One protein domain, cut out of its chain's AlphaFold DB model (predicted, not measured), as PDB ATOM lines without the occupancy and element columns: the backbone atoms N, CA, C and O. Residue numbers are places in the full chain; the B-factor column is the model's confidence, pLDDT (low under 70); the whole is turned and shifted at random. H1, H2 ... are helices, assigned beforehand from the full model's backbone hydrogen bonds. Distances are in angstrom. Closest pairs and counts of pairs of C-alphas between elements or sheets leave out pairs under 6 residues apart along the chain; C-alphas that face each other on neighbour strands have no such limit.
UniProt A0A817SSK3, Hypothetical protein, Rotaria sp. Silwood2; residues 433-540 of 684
ATOM      1  N   LYS A 433     -12.717 -33.758  47.526       76.12
ATOM      2  CA  LYS A 433     -11.275 -33.474  47.623       76.12
ATOM      3  C   LYS A 433     -10.904 -32.091  47.087       76.12
ATOM      4  O   LYS A 433     -10.039 -31.433  47.655       76.12
ATOM      5  N   SER A 434     -11.544 -31.662  46.001       74.06
ATOM      6  CA  SER A 434     -11.325 -30.342  45.406       74.06
ATOM      7  C   SER A 434     -11.897 -29.242  46.296       74.06
ATOM      8  O   SER A 434     -11.248 -28.215  46.466       74.06
ATOM      9  N   ILE A 435     -13.060 -29.481  46.914       71.31
ATOM     10  CA  ILE A 435     -13.663 -28.568  47.897       71.31
ATOM     11  C   ILE A 435     -12.731 -28.413  49.104       71.31
ATOM     12  O   ILE A 435     -12.435 -27.296  49.517       71.31
ATOM     13  N   HIS A 436     -12.195 -29.520  49.626       73.88
ATOM     14  CA  HIS A 436     -11.280 -29.502  50.768       73.88
ATOM     15  C   HIS A 436      -9.942 -28.808  50.453       73.88
ATOM     16  O   HIS A 436      -9.453 -28.003  51.246       73.88
ATOM     17  N   ALA A 437      -9.369 -29.062  49.273       76.06
ATOM     18  CA  ALA A 437      -8.157 -28.382  48.819       76.06
ATOM     19  C   ALA A 437      -8.381 -26.870  48.635       76.06
ATOM     20  O   ALA A 437      -7.548 -26.072  49.059       76.06
ATOM     21  N   ALA A 438      -9.522 -26.469  48.065       70.31
ATOM     22  CA  ALA A 438      -9.885 -25.061  47.914       70.31
ATOM     23  C   ALA A 438     -10.096 -24.375  49.274       70.31
ATOM     24  O   ALA A 438      -9.583 -23.279  49.484       70.31
ATOM     25  N   ALA A 439     -10.756 -25.047  50.223       70.50
ATOM     26  CA  ALA A 439     -10.935 -24.557  51.590       70.50
ATOM     27  C   ALA A 439      -9.608 -24.393  52.355       70.50
ATOM     28  O   ALA A 439      -9.530 -23.591  53.277       70.50
ATOM     29  N   THR A 440      -8.561 -25.131  51.967       76.06
ATOM     30  CA  THR A 440      -7.211 -24.990  52.542       76.06
ATOM     31  C   THR A 440      -6.446 -23.802  51.938       76.06
ATOM     32  O   THR A 440      -5.576 -23.233  52.590       76.06
ATOM     33  N   LEU A 441      -6.750 -23.429  50.688       74.81
ATOM     34  CA  LEU A 441      -6.067 -22.365  49.940       74.81
ATOM     35  C   LEU A 441      -6.726 -20.983  50.085       74.81
ATOM     36  O   LEU A 441      -6.061 -19.975  49.851       74.81
ATOM     37  N   TRP A 442      -8.014 -20.925  50.428       72.00
ATOM     38  CA  TRP A 442      -8.809 -19.694  50.479       72.00
ATOM     39  C   TRP A 442      -9.329 -19.393  51.892       72.00
ATOM     40  O   TRP A 442      -9.342 -20.266  52.757       72.00
ATOM     41  N   GLN A 443      -9.764 -18.152  52.142       71.44
ATOM     42  CA  GLN A 443     -10.396 -17.780  53.414       71.44
ATOM     43  C   GLN A 443     -11.658 -18.625  53.681       71.44
ATOM     44  O   GLN A 443     -12.315 -19.038  52.720       71.44
ATOM     45  N   PRO A 444     -12.025 -18.873  54.956       66.75
ATOM     46  CA  PRO A 444     -13.238 -19.615  55.283       66.75
ATOM     47  C   PRO A 444     -14.464 -18.879  54.725       66.75
ATOM     48  O   PRO A 444     -14.853 -17.829  55.230       66.75
ATOM     49  N   LEU A 445     -15.038 -19.427  53.651       65.50
ATOM     50  CA  LEU A 445     -16.253 -18.925  53.008       65.50
ATOM     51  C   LEU A 445     -17.456 -19.113  53.938       65.50
ATOM     52  O   LEU A 445     -17.535 -20.098  54.678       65.50
ATOM     53  N   ALA A 446     -18.413 -18.184  53.884       76.31
ATOM     54  CA  ALA A 446     -19.653 -18.327  54.635       76.31
ATOM     55  C   ALA A 446     -20.464 -19.518  54.092       76.31
ATOM     56  O   ALA A 446     -20.566 -19.714  52.881       76.31
ATOM     57  N   LEU A 447     -21.093 -20.297  54.981       73.94
ATOM     58  CA  LEU A 447     -21.922 -21.452  54.595       73.94
ATOM     59  C   LEU A 447     -23.022 -21.072  53.583       73.94
ATOM     60  O   LEU A 447     -23.295 -21.835  52.662       73.94
ATOM     61  N   SER A 448     -23.572 -19.857  53.682       78.94
ATOM     62  CA  SER A 448     -24.569 -19.325  52.744       78.94
ATOM     63  C   SER A 448     -24.038 -19.132  51.319       78.94
ATOM     64  O   SER A 448     -24.777 -19.313  50.352       78.94
ATOM     65  N   GLU A 449     -22.764 -18.764  51.161       77.31
ATOM     66  CA  GLU A 449     -22.141 -18.584  49.844       77.31
ATOM     67  C   GLU A 449     -21.873 -19.935  49.177       77.31
ATOM     68  O   GLU A 449     -22.058 -20.076  47.969       77.31
ATOM     69  N   ILE A 450     -21.509 -20.946  49.972       75.31
ATOM     70  CA  ILE A 450     -21.325 -22.324  49.504       75.31
ATOM     71  C   ILE A 450     -22.664 -22.908  49.034       75.31
ATOM     72  O   ILE A 450     -22.737 -23.468  47.942       75.31
ATOM     73  N   GLU A 451     -23.736 -22.728  49.811       80.75
ATOM     74  CA  GLU A 451     -25.085 -23.169  49.431       80.75
ATOM     75  C   GLU A 451     -25.585 -22.468  48.162       80.75
ATOM     76  O   GLU A 451     -26.107 -23.120  47.257       80.75
ATOM     77  N   THR A 452     -25.366 -21.155  48.052       84.81
ATOM     78  CA  THR A 452     -25.735 -20.383  46.855       84.81
ATOM     79  C   THR A 452     -24.936 -20.842  45.631       84.81
ATOM     80  O   THR A 452     -25.500 -21.040  44.554       84.81
ATOM     81  N   GLY A 453     -23.630 -21.080  45.789       79.75
ATOM     82  CA  GLY A 453     -22.776 -21.619  44.732       79.75
ATOM     83  C   GLY A 453     -23.227 -23.004  44.263       79.75
ATOM     84  O   GLY A 453     -23.273 -23.255  43.058       79.75
ATOM     85  N   GLN A 454     -23.633 -23.872  45.194       80.56
ATOM     86  CA  GLN A 454     -24.166 -25.195  44.877       80.56
ATOM     87  C   GLN A 454     -25.493 -25.107  44.109       80.56
ATOM     88  O   GLN A 454     -25.658 -25.795  43.103       80.56
ATOM     89  N   GLN A 455     -26.406 -24.219  44.511       86.00
ATOM     90  CA  GLN A 455     -27.671 -24.004  43.799       86.00
ATOM     91  C   GLN A 455     -27.449 -23.513  42.363       86.00
ATOM     92  O   GLN A 455     -28.028 -24.072  41.430       86.00
ATOM     93  N   ILE A 456     -26.567 -22.525  42.165       83.19
ATOM     94  CA  ILE A 456     -26.218 -22.002  40.832       83.19
ATOM     95  C   ILE A 456     -25.598 -23.106  39.964       83.19
ATOM     96  O   ILE A 456     -25.924 -23.244  38.783       83.19
ATOM     97  N   HIS A 457     -24.712 -23.913  40.544       80.81
ATOM     98  CA  HIS A 457     -24.092 -25.045  39.866       80.81
ATOM     99  C   HIS A 457     -25.128 -26.108  39.450       80.81
ATOM    100  O   HIS A 457     -25.120 -26.571  38.306       80.81
ATOM    101  N   ASP A 458     -26.073 -26.446  40.328       84.69
ATOM    102  CA  ASP A 458     -27.120 -27.432  40.049       84.69
ATOM    103  C   ASP A 458     -28.143 -26.921  39.021       84.69
ATOM    104  O   ASP A 458     -28.618 -27.676  38.168       84.69
ATOM    105  N   GLU A 459     -28.476 -25.628  39.044       86.44
ATOM    106  CA  GLU A 459     -29.264 -24.968  37.994       86.44
ATOM    107  C   GLU A 459     -28.568 -25.020  36.636       86.44
ATOM    108  O   GLU A 459     -29.189 -25.377  35.632       86.44
ATOM    109  N   ARG A 460     -27.263 -24.748  36.606       83.31
ATOM    110  CA  ARG A 460     -26.465 -24.803  35.383       83.31
ATOM    111  C   ARG A 460     -26.371 -26.216  34.815       83.31
ATOM    112  O   ARG A 460     -26.588 -26.402  33.619       83.31
ATOM    113  N   ASN A 461     -26.130 -27.220  35.657       84.75
ATOM    114  CA  ASN A 461     -26.140 -28.624  35.246       84.75
ATOM    115  C   ASN A 461     -27.508 -29.030  34.671       84.75
ATOM    116  O   ASN A 461     -27.571 -29.670  33.619       84.75
ATOM    117  N   ARG A 462     -28.616 -28.604  35.297       86.00
ATOM    118  CA  ARG A 462     -29.971 -28.842  34.770       86.00
ATOM    119  C   ARG A 462     -30.178 -28.195  33.399       86.00
ATOM    120  O   ARG A 462     -30.660 -28.863  32.484       86.00
ATOM    121  N   ALA A 463     -29.775 -26.936  33.231       86.06
ATOM    122  CA  ALA A 463     -29.882 -26.223  31.959       86.06
ATOM    123  C   ALA A 463     -29.026 -26.865  30.847       86.06
ATOM    124  O   ALA A 463     -29.475 -26.980  29.699       86.06
ATOM    125  N   ASN A 464     -27.822 -27.343  31.181       84.69
ATOM    126  CA  ASN A 464     -26.931 -28.047  30.258       84.69
ATOM    127  C   ASN A 464     -27.531 -29.381  29.791       84.69
ATOM    128  O   ASN A 464     -27.580 -29.648  28.588       84.69
ATOM    129  N   VAL A 465     -28.049 -30.194  30.719       85.31
ATOM    130  CA  VAL A 465     -28.717 -31.469  30.403       85.31
ATOM    131  C   VAL A 465     -29.970 -31.240  29.554       85.31
ATOM    132  O   VAL A 465     -30.205 -31.970  28.589       85.31
ATOM    133  N   GLN A 466     -30.758 -30.203  29.848       87.19
ATOM    134  CA  GLN A 466     -31.927 -29.857  29.040       87.19
ATOM    135  C   GLN A 466     -31.529 -29.447  27.616       87.19
ATOM    136  O   GLN A 466     -32.121 -29.917  26.646       87.19
ATOM    137  N   SER A 467     -30.492 -28.621  27.473       86.88
ATOM    138  CA  SER A 467     -29.978 -28.192  26.167       86.88
ATOM    139  C   SER A 467     -29.440 -29.368  25.347       86.88
ATOM    140  O   SER A 467     -29.689 -29.453  24.144       86.88
ATOM    141  N   TYR A 468     -28.760 -30.310  26.002       87.38
ATOM    142  CA  TYR A 468     -28.301 -31.561  25.404       87.38
ATOM    143  C   TYR A 468     -29.453 -32.425  24.885       87.38
ATOM    144  O   TYR A 468     -29.434 -32.838  23.723       87.38
ATOM    145  N   ASN A 469     -30.477 -32.657  25.712       87.19
ATOM    146  CA  ASN A 469     -31.648 -33.441  25.319       87.19
ATOM    147  C   ASN A 469     -32.385 -32.779  24.148       87.19
ATOM    148  O   ASN A 469     -32.675 -33.446  23.156       87.19
ATOM    149  N   ASN A 470     -32.582 -31.459  24.201       89.31
ATOM    150  CA  ASN A 470     -33.199 -30.690  23.120       89.31
ATOM    151  C   ASN A 470     -32.414 -30.812  21.803       89.31
ATOM    152  O   ASN A 470     -33.013 -30.953  20.734       89.31
ATOM    153  N   LEU A 471     -31.077 -30.776  21.859       89.88
ATOM    154  CA  LEU A 471     -30.220 -30.944  20.684       89.88
ATOM    155  C   LEU A 471     -30.335 -32.360  20.102       89.88
ATOM    156  O   LEU A 471     -30.523 -32.512  18.892       89.88
ATOM    157  N   MET A 472     -30.259 -33.383  20.957       89.25
ATOM    158  CA  MET A 472     -30.410 -34.786  20.564       89.25
ATOM    159  C   MET A 472     -31.772 -35.035  19.905       89.25
ATOM    160  O   MET A 472     -31.837 -35.623  18.825       89.25
ATOM    161  N   GLU A 473     -32.858 -34.536  20.497       89.25
ATOM    162  CA  GLU A 473     -34.211 -34.670  19.954       89.25
ATOM    163  C   GLU A 473     -34.413 -33.886  18.655       89.25
ATOM    164  O   GLU A 473     -35.034 -34.398  17.723       89.25
ATOM    165  N   SER A 474     -33.844 -32.683  18.545       89.94
ATOM    166  CA  SER A 474     -33.919 -31.870  17.326       89.94
ATOM    167  C   SER A 474     -33.216 -32.554  16.150       89.94
ATOM    168  O   SER A 474     -33.781 -32.648  15.057       89.94
ATOM    169  N   LEU A 475     -32.012 -33.094  16.369       89.62
ATOM    170  CA  LEU A 475     -31.287 -33.877  15.362       89.62
ATOM    171  C   LEU A 475     -32.043 -35.162  14.994       89.62
ATOM    172  O   LEU A 475     -32.153 -35.510  13.818       89.62
ATOM    173  N   ASN A 476     -32.620 -35.836  15.986       88.75
ATOM    174  CA  ASN A 476     -33.446 -37.025  15.800       88.75
ATOM    175  C   ASN A 476     -34.711 -36.724  14.968       88.75
ATOM    176  O   ASN A 476     -35.038 -37.473  14.048       88.75
ATOM    177  N   LEU A 477     -35.390 -35.598  15.212       88.88
ATOM    178  CA  LEU A 477     -36.542 -35.150  14.423       88.88
ATOM    179  C   LEU A 477     -36.155 -34.852  12.967       88.88
ATOM    180  O   LEU A 477     -36.888 -35.221  12.047       88.88
ATOM    181  N   LEU A 478     -35.004 -34.210  12.749       87.94
ATOM    182  CA  LEU A 478     -34.484 -33.913  11.412       87.94
ATOM    183  C   LEU A 478     -34.191 -35.187  10.611       87.94
ATOM    184  O   LEU A 478     -34.520 -35.250   9.428       87.94
ATOM    185  N   LEU A 479     -33.640 -36.217  11.257       87.06
ATOM    186  CA  LEU A 479     -33.391 -37.508  10.616       87.06
ATOM    187  C   LEU A 479     -34.686 -38.243  10.234       87.06
ATOM    188  O   LEU A 479     -34.709 -38.888   9.191       87.06
ATOM    189  N   ARG A 480     -35.775 -38.107  11.008       82.81
ATOM    190  CA  ARG A 480     -37.074 -38.749  10.697       82.81
ATOM    191  C   ARG A 480     -37.819 -38.114   9.534       82.81
ATOM    192  O   ARG A 480     -38.572 -38.800   8.853       82.81
ATOM    193  N   LYS A 481     -37.665 -36.804   9.325       80.50
ATOM    194  CA  LYS A 481     -38.458 -36.068   8.329       80.50
ATOM    195  C   LYS A 481     -38.140 -36.449   6.876       80.50
ATOM    196  O   LYS A 481     -38.876 -36.018   6.001       80.50
ATOM    197  N   ASN A 482     -37.095 -37.243   6.600       68.56
ATOM    198  CA  ASN A 482     -36.674 -37.699   5.259       68.56
ATOM    199  C   ASN A 482     -36.513 -36.596   4.187       68.56
ATOM    200  O   ASN A 482     -36.291 -36.894   3.020       68.56
ATOM    201  N   THR A 483     -36.551 -35.318   4.569       79.25
ATOM    202  CA  THR A 483     -36.331 -34.167   3.682       79.25
ATOM    203  C   THR A 483     -34.848 -33.894   3.425       79.25
ATOM    204  O   THR A 483     -34.506 -33.057   2.593       79.25
ATOM    205  N   LEU A 484     -33.958 -34.559   4.165       84.50
ATOM    206  CA  LEU A 484     -32.518 -34.343   4.116       84.50
ATOM    207  C   LEU A 484     -31.851 -35.202   3.044       84.50
ATOM    208  O   LEU A 484     -32.153 -36.382   2.884       84.50
ATOM    209  N   THR A 485     -30.852 -34.631   2.374       88.25
ATOM    210  CA  THR A 485     -29.955 -35.398   1.498       88.25
ATOM    211  C   THR A 485     -29.122 -36.397   2.308       88.25
ATOM    212  O   THR A 485     -28.807 -36.158   3.476       88.25
ATOM    213  N   TRP A 486     -28.664 -37.486   1.683       85.69
ATOM    214  CA  TRP A 486     -27.856 -38.510   2.367       85.69
ATOM    215  C   TRP A 486     -26.571 -37.950   3.013       85.69
ATOM    216  O   TRP A 486     -26.137 -38.431   4.059       85.69
ATOM    217  N   LYS A 487     -25.974 -36.893   2.436       88.56
ATOM    218  CA  LYS A 487     -24.816 -36.193   3.021       88.56
ATOM    219  C   LYS A 487     -25.194 -35.469   4.315       88.56
ATOM    220  O   LYS A 487     -24.453 -35.539   5.290       88.56
ATOM    221  N   GLN A 488     -26.351 -34.808   4.343       89.81
ATOM    222  CA  GLN A 488     -26.869 -34.142   5.541       89.81
ATOM    223  C   GLN A 488     -27.268 -35.157   6.619       89.81
ATOM    224  O   GLN A 488     -26.952 -34.948   7.786       89.81
ATOM    225  N   GLN A 489     -27.870 -36.289   6.236       89.44
ATOM    226  CA  GLN A 489     -28.146 -37.397   7.159       89.44
ATOM    227  C   GLN A 489     -26.855 -37.953   7.770       89.44
ATOM    228  O   GLN A 489     -26.799 -38.167   8.978       89.44
ATOM    229  N   LYS A 490     -25.790 -38.110   6.968       89.56
ATOM    230  CA  LYS A 490     -24.468 -38.540   7.452       89.56
ATOM    231  C   LYS A 490     -23.894 -37.563   8.480       89.56
ATOM    232  O   LYS A 490     -23.352 -37.997   9.493       89.56
ATOM    233  N   ILE A 491     -24.014 -36.256   8.248       90.44
ATOM    234  CA  ILE A 491     -23.567 -35.240   9.212       90.44
ATOM    235  C   ILE A 491     -24.386 -35.346  10.503       90.44
ATOM    236  O   ILE A 491     -23.811 -35.431  11.584       90.44
ATOM    237  N   ALA A 492     -25.715 -35.414  10.401       91.31
ATOM    238  CA  ALA A 492     -26.598 -35.478  11.561       91.31
ATOM    239  C   ALA A 492     -26.382 -36.745  12.410       91.31
ATOM    240  O   ALA A 492     -26.275 -36.640  13.629       91.31
ATOM    241  N   ILE A 493     -26.239 -37.928  11.796       89.62
ATOM    242  CA  ILE A 493     -25.957 -39.174  12.534       89.62
ATOM    243  C   ILE A 493     -24.555 -39.163  13.163       89.62
ATOM    244  O   ILE A 493     -24.376 -39.671  14.266       89.62
ATOM    245  N   SER A 494     -23.571 -38.536  12.506       89.19
ATOM    246  CA  SER A 494     -22.222 -38.367  13.066       89.19
ATOM    247  C   SER A 494     -22.232 -37.445  14.285       89.19
ATOM    248  O   SER A 494     -21.582 -37.743  15.281       89.19
ATOM    249  N   LEU A 495     -22.999 -36.351  14.234       90.31
ATOM    250  CA  LEU A 495     -23.182 -35.452  15.373       90.31
ATOM    251  C   LEU A 495     -23.893 -36.161  16.531       90.31
ATOM    252  O   LEU A 495     -23.418 -36.089  17.658       90.31
ATOM    253  N   LEU A 496     -24.967 -36.911  16.260       89.69
ATOM    254  CA  LEU A 496     -25.638 -37.721  17.283       89.69
ATOM    255  C   LEU A 496     -24.701 -38.756  17.922       89.69
ATOM    256  O   LEU A 496     -24.772 -38.976  19.126       89.69
ATOM    257  N   TYR A 497     -23.814 -39.373  17.135       89.06
ATOM    258  CA  TYR A 497     -22.798 -40.295  17.647       89.06
ATOM    259  C   TYR A 497     -21.816 -39.604  18.605       89.06
ATOM    260  O   TYR A 497     -21.511 -40.148  19.664       89.06
ATOM    261  N   LEU A 498     -21.339 -38.403  18.263       88.44
ATOM    262  CA  LEU A 498     -20.429 -37.626  19.119       88.44
ATOM    263  C   LEU A 498     -21.089 -37.181  20.430       88.44
ATOM    264  O   LEU A 498     -20.409 -36.996  21.433       88.44
ATOM    265  N   LEU A 499     -22.412 -37.034  20.429       87.50
ATOM    266  CA  LEU A 499     -23.190 -36.677  21.609       87.50
ATOM    267  C   LEU A 499     -23.437 -37.868  22.555       87.50
ATOM    268  O   LEU A 499     -24.009 -37.674  23.624       87.50
ATOM    269  N   LEU A 500     -23.027 -39.096  22.223       86.19
ATOM    270  CA  LEU A 500     -23.196 -40.249  23.113       86.19
ATOM    271  C   LEU A 500     -22.282 -40.138  24.345       86.19
ATOM    272  O   LEU A 500     -21.059 -40.203  24.234       86.19
ATOM    273  N   GLN A 501     -22.878 -40.032  25.536       81.00
ATOM    274  CA  GLN A 501     -22.158 -39.886  26.805       81.00
ATOM    275  C   GLN A 501     -22.552 -40.953  27.834       81.00
ATOM    276  O   GLN A 501     -23.624 -41.542  27.772       81.00
ATOM    277  N   ASN A 502     -21.673 -41.184  28.817       74.31
ATOM    278  CA  ASN A 502     -21.876 -42.173  29.887       74.31
ATOM    279  C   ASN A 502     -22.682 -41.649  31.086       74.31
ATOM    280  O   ASN A 502     -23.169 -42.431  31.892       74.31
ATOM    281  N   ARG A 503     -22.769 -40.326  31.256       73.94
ATOM    282  CA  ARG A 503     -23.354 -39.705  32.457       73.94
ATOM    283  C   ARG A 503     -24.851 -39.423  32.337       73.94
ATOM    284  O   ARG A 503     -25.510 -39.305  33.361       73.94
ATOM    285  N   VAL A 504     -25.369 -39.314  31.115       79.69
ATOM    286  CA  VAL A 504     -26.770 -38.975  30.835       79.69
ATOM    287  C   VAL A 504     -27.402 -40.111  30.033       79.69
ATOM    288  O   VAL A 504     -26.782 -40.586  29.077       79.69
ATOM    289  N   PRO A 505     -28.610 -40.577  30.402       79.00
ATOM    290  CA  PRO A 505     -29.305 -41.598  29.636       79.00
ATOM    291  C   PRO A 505     -29.633 -41.076  28.236       79.00
ATOM    292  O   PRO A 505     -30.130 -39.967  28.058       79.00
ATOM    293  N   ILE A 506     -29.365 -41.903  27.230       83.25
ATOM    294  CA  ILE A 506     -29.640 -41.560  25.835       83.25
ATOM    295  C   ILE A 506     -31.162 -41.611  25.616       83.25
ATOM    296  O   ILE A 506     -31.782 -42.607  26.013       83.25
ATOM    297  N   PRO A 507     -31.767 -40.607  24.952       86.44
ATOM    298  CA  PRO A 507     -33.184 -40.646  24.602       86.44
ATOM    299  C   PRO A 507     -33.541 -41.887  23.769       86.44
ATOM    300  O   PRO A 507     -32.922 -42.164  22.735       86.44
ATOM    301  N   SER A 508     -34.584 -42.616  24.183       86.62
ATOM    302  CA  SER A 508     -35.059 -43.855  23.540       86.62
ATOM    303  C   SER A 508     -35.352 -43.686  22.045       86.62
ATOM    304  O   SER A 508     -35.148 -44.598  21.240       86.62
ATOM    305  N   SER A 509     -35.796 -42.494  21.640       86.00
ATOM    306  CA  SER A 509     -36.095 -42.159  20.249       86.00
ATOM    307  C   SER A 509     -34.864 -42.197  19.338       86.00
ATOM    308  O   SER A 509     -35.003 -42.621  18.190       86.00
ATOM    309  N   CYS A 510     -33.692 -41.803  19.850       86.75
ATOM    310  CA  CYS A 510     -32.423 -41.789  19.117       86.75
ATOM    311  C   CYS A 510     -31.894 -43.211  18.894       86.75
ATOM    312  O   CYS A 510     -31.395 -43.527  17.816       86.75
ATOM    313  N   ILE A 511     -32.066 -44.099  19.882       88.00
ATOM    314  CA  ILE A 511     -31.665 -45.513  19.779       88.00
ATOM    315  C   ILE A 511     -32.445 -46.211  18.665       88.00
ATOM    316  O   ILE A 511     -31.851 -46.921  17.853       88.00
ATOM    317  N   ARG A 512     -33.758 -45.957  18.572       89.38
ATOM    318  CA  ARG A 512     -34.597 -46.498  17.488       89.38
ATOM    319  C   ARG A 512     -34.085 -46.073  16.111       89.38
ATOM    320  O   ARG A 512     -33.957 -46.921  15.237       89.38
ATOM    321  N   ILE A 513     -33.697 -44.805  15.952       88.81
ATOM    322  CA  ILE A 513     -33.122 -44.310  14.696       88.81
ATOM    323  C   ILE A 513     -31.808 -45.016  14.351       88.81
ATOM    324  O   ILE A 513     -31.639 -45.451  13.214       88.81
ATOM    325  N   PHE A 514     -30.883 -45.164  15.305       90.50
ATOM    326  CA  PHE A 514     -29.639 -45.895  15.045       90.50
ATOM    327  C   PHE A 514     -29.909 -47.344  14.617       90.50
ATOM    328  O   PHE A 514     -29.247 -47.835  13.707       90.50
ATOM    329  N   MET A 515     -30.908 -48.005  15.214       89.69
ATOM    330  CA  MET A 515     -31.313 -49.361  14.827       89.69
ATOM    331  C   MET A 515     -31.917 -49.413  13.421       89.69
ATOM    332  O   MET A 515     -31.593 -50.315  12.653       89.69
ATOM    333  N   ASP A 516     -32.757 -48.446  13.056       89.12
ATOM    334  CA  ASP A 516     -33.336 -48.374  11.712       89.12
ATOM    335  C   ASP A 516     -32.251 -48.111  10.649       89.12
ATOM    336  O   ASP A 516     -32.276 -48.706   9.568       89.12
ATOM    337  N   PHE A 517     -31.223 -47.314  10.975       90.31
ATOM    338  CA  PHE A 517     -30.101 -47.053  10.069       90.31
ATOM    339  C   PHE A 517     -29.184 -48.261   9.814       90.31
ATOM    340  O   PHE A 517     -28.471 -48.249   8.812       90.31
ATOM    341  N   LEU A 518     -29.220 -49.321  10.636       89.75
ATOM    342  CA  LEU A 518     -28.462 -50.559  10.372       89.75
ATOM    343  C   LEU A 518     -28.931 -51.292   9.105       89.75
ATOM    344  O   LEU A 518     -28.162 -52.044   8.510       89.75
ATOM    345  N   VAL A 519     -30.182 -51.073   8.692       90.94
ATOM    346  CA  VAL A 519     -30.796 -51.709   7.513       90.94
ATOM    347  C   VAL A 519     -30.992 -50.710   6.362       90.94
ATOM    348  O   VAL A 519     -31.521 -51.049   5.310       90.94
ATOM    349  N   HIS A 520     -30.528 -49.473   6.533       89.94
ATOM    350  CA  HIS A 520     -30.651 -48.421   5.528       89.94
ATOM    351  C   HIS A 520     -29.823 -48.738   4.279       89.94
ATOM    352  O   HIS A 520     -28.738 -49.283   4.414       89.94
ATOM    353  N   ASP A 521     -30.267 -48.349   3.080       86.56
ATOM    354  CA  ASP A 521     -29.635 -48.741   1.803       86.56
ATOM    355  C   ASP A 521     -28.216 -48.175   1.595       86.56
ATOM    356  O   ASP A 521     -27.375 -48.791   0.939       86.56
ATOM    357  N   ASN A 522     -27.909 -47.029   2.205       88.56
ATOM    358  CA  ASN A 522     -26.594 -46.384   2.127       88.56
ATOM    359  C   ASN A 522     -25.569 -46.970   3.125       88.56
ATOM    360  O   ASN A 522     -25.745 -46.851   4.340       88.56
ATOM    361  N   ILE A 523     -24.453 -47.494   2.604       88.62
ATOM    362  CA  ILE A 523     -23.333 -48.076   3.369       88.62
ATOM    363  C   ILE A 523     -22.730 -47.127   4.413       88.62
ATOM    364  O   ILE A 523     -22.398 -47.545   5.520       88.62
ATOM    365  N   GLU A 524     -22.612 -45.834   4.109       87.06
ATOM    366  CA  GLU A 524     -21.994 -44.871   5.023       87.06
ATOM    367  C   GLU A 524     -22.858 -44.628   6.263       87.06
ATOM    368  O   GLU A 524     -22.328 -44.457   7.363       87.06
ATOM    369  N   LEU A 525     -24.184 -44.640   6.100       90.06
ATOM    370  CA  LEU A 525     -25.127 -44.500   7.209       90.06
ATOM    371  C   LEU A 525     -25.151 -45.769   8.068       90.06
ATOM    372  O   LEU A 525     -25.110 -45.656   9.294       90.06
ATOM    373  N   ARG A 526     -25.083 -46.958   7.446       90.69
ATOM    374  CA  ARG A 526     -24.929 -48.236   8.163       90.69
ATOM    375  C   ARG A 526     -23.662 -48.266   9.012       90.69
ATOM    376  O   ARG A 526     -23.741 -48.532  10.205       90.69
ATOM    377  N   LYS A 527     -22.506 -47.889   8.451       88.69
ATOM    378  CA  LYS A 527     -21.229 -47.833   9.192       88.69
ATOM    379  C   LYS A 527     -21.284 -46.897  10.409       88.69
ATOM    380  O   LYS A 527     -20.682 -47.193  11.441       88.69
ATOM    381  N   HIS A 528     -21.994 -45.767  10.323       89.94
ATOM    382  CA  HIS A 528     -22.186 -44.875  11.478       89.94
ATOM    383  C   HIS A 528     -23.162 -45.460  12.505       89.94
ATOM    384  O   HIS A 528     -22.920 -45.336  13.708       89.94
ATOM    385  N   ALA A 529     -24.219 -46.137  12.056       91.44
ATOM    386  CA  ALA A 529     -25.128 -46.865  12.931       91.44
ATOM    387  C   ALA A 529     -24.413 -48.002  13.681       91.44
ATOM    388  O   ALA A 529     -24.528 -48.073  14.901       91.44
ATOM    389  N   GLU A 530     -23.585 -48.808  13.009       89.31
ATOM    390  CA  GLU A 530     -22.772 -49.869  13.627       89.31
ATOM    391  C   GLU A 530     -21.874 -49.317  14.748       89.31
ATOM    392  O   GLU A 530     -21.843 -49.856  15.860       89.31
ATOM    393  N   LYS A 531     -21.186 -48.191  14.499       89.62
ATOM    394  CA  LYS A 531     -20.379 -47.491  15.517       89.62
ATOM    395  C   LYS A 531     -21.229 -46.993  16.685       89.62
ATOM    396  O   LYS A 531     -20.828 -47.141  17.839       89.62
ATOM    397  N   SER A 532     -22.399 -46.433  16.390       89.94
ATOM    398  CA  SER A 532     -23.307 -45.873  17.396       89.94
ATOM    399  C   SER A 532     -23.891 -46.954  18.293       89.94
ATOM    400  O   SER A 532     -23.811 -46.834  19.511       89.94
ATOM    401  N   ILE A 533     -24.375 -48.059  17.724       89.44
ATOM    402  CA  ILE A 533     -24.861 -49.214  18.488       89.44
ATOM    403  C   ILE A 533     -23.730 -49.833  19.309       89.44
ATOM    404  O   ILE A 533     -23.918 -50.123  20.487       89.44
ATOM    405  N   THR A 534     -22.526 -49.949  18.745       89.12
ATOM    406  CA  THR A 534     -21.348 -50.404  19.496       89.12
ATOM    407  C   THR A 534     -21.077 -49.523  20.718       89.12
ATOM    408  O   THR A 534     -20.817 -50.041  21.806       89.12
ATOM    409  N   ALA A 535     -21.143 -48.198  20.568       88.25
ATOM    410  CA  ALA A 535     -20.982 -47.265  21.677       88.25
ATOM    411  C   ALA A 535     -22.117 -47.406  22.705       88.25
ATOM    412  O   ALA A 535     -21.831 -47.558  23.889       88.25
ATOM    413  N   ILE A 536     -23.379 -47.463  22.267       88.06
ATOM    414  CA  ILE A 536     -24.547 -47.649  23.143       88.06
ATOM    415  C   ILE A 536     -24.417 -48.938  23.961       88.06
ATOM    416  O   ILE A 536     -24.559 -48.903  25.181       88.06
ATOM    417  N   CYS A 537     -24.065 -50.062  23.331       85.81
ATOM    418  CA  CYS A 537     -23.859 -51.336  24.019       85.81
ATOM    419  C   CYS A 537     -22.746 -51.259  25.077       85.81
ATOM    420  O   CYS A 537     -22.839 -51.910  26.116       85.81
ATOM    421  N   ARG A 538     -21.688 -50.468  24.841       84.00
ATOM    422  CA  ARG A 538     -20.625 -50.241  25.836       84.00
ATOM    423  C   ARG A 538     -21.105 -49.378  26.998       84.00
ATOM    424  O   ARG A 538     -20.754 -49.693  28.130       84.00
ATOM    425  N   LEU A 539     -21.870 -48.323  26.719       84.56
ATOM    426  CA  LEU A 539     -22.416 -47.410  27.729       84.56
ATOM    427  C   LEU A 539     -23.450 -48.112  28.620       84.56
ATOM    428  O   LEU A 539     -23.456 -47.921  29.826       84.56
ATOM    429  N   GLN A 540     -24.268 -48.988  28.037       83.62
ATOM    430  CA  GLN A 540     -25.293 -49.764  28.742       83.62
ATOM    431  C   GLN A 540     -24.762 -51.067  29.356       83.62
ATOM    432  O   GLN A 540     -25.533 -51.893  29.847       83.62
TER     433      GLN A 540
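What this domain is: This is residues 433 to 540 of the 684 residues of the protein "Hypothetical protein" of Rotaria sp. Silwood2 (UniProt A0A817SSK3). Picture a compact head of four helices from which one long helix sticks out as an arm: H3, H4, H5 and the last part of H2 make the head, and the rest of H2 is the shaft that leads away from it. At the far end of that arm sits the short helix H1, off on its own and touching no helix. The printed part has 108 residues, with five named helices in the order H1, H2, H3, H4, H5 and no named strand; its class is all helix. The whole is only just extended, close to loose, with a radius of gyration of the C-alphas of 19.9 A, and it is a rod spanning 63 by 26 by 21 A.

How they stand to each other: Start at H1, residues 433 to 441, which is apart from H2, residues 447 to 480. Go on along H2 and you reach the bundle that it forms with H3, residues 486 to 498, H4, residues 508 to 517, and H5, residues 523 to 539; it is up and down, each helix running against the one before it in the chain. With residues 472 to 479 alone, H2 touches H3, closest at the C-alphas of Leu 475 and Ala 492, 6.2 A apart; the two form a helical hairpin, opposite ways at a shallow tilt of 27 degrees. With residues 472 to 480 alone, H2 touches H4, closest at the C-alphas of Asn 476 and Cys 510, 5.9 A apart; they run the same way at a shallow tilt of 34 degrees, only just short of steep. H3 touches H5, closest at the C-alphas of Tyr 497 and Ser 532, 5.6 A apart, the same way at a shallow tilt of 14 degrees. H4 and H5 form a second helical hairpin and touch, closest at the C-alphas of Phe 514 and Ala 529, 5.1 A apart, opposite ways at a steep tilt of 39 degrees. H3 and H4 are near each other, while H2 and H5 are apart. In H1, H2, H3, H4 and H5 every O i to N i+4 pair is within hydrogen-bond range.

Where its parts are: Find C-alpha 433 at (-11.275, -33.474, 47.623), where H1 begins; it runs 12.5 A to C-alpha 441. H2 starts at C-alpha 447, (-21.922, -21.452, 54.595), and runs 49.6 A to C-alpha 480, (-37.074, -38.749, 10.697). H3, residues 486 to 498, measures 18.3 A, and H4, residues 508 to 517, 14.7 A. H5 covers 24.4 A from C-alpha 523 to C-alpha 539 at (-22.416, -47.410, 27.729).

The domain as a whole: The C-alphas farthest apart are those of Gln 443 and Asp 521, 63.2 A. Residues 433 to 464 stand free; the remaining 76 residues span 32 by 24 by 16 A. The printed part has no cut. The link from H3 to H4, 9 residues, is short, and the other three are tight. The mean pLDDT of the printed part is 84.4; residues 444, 445 and 482 of this model are under 70.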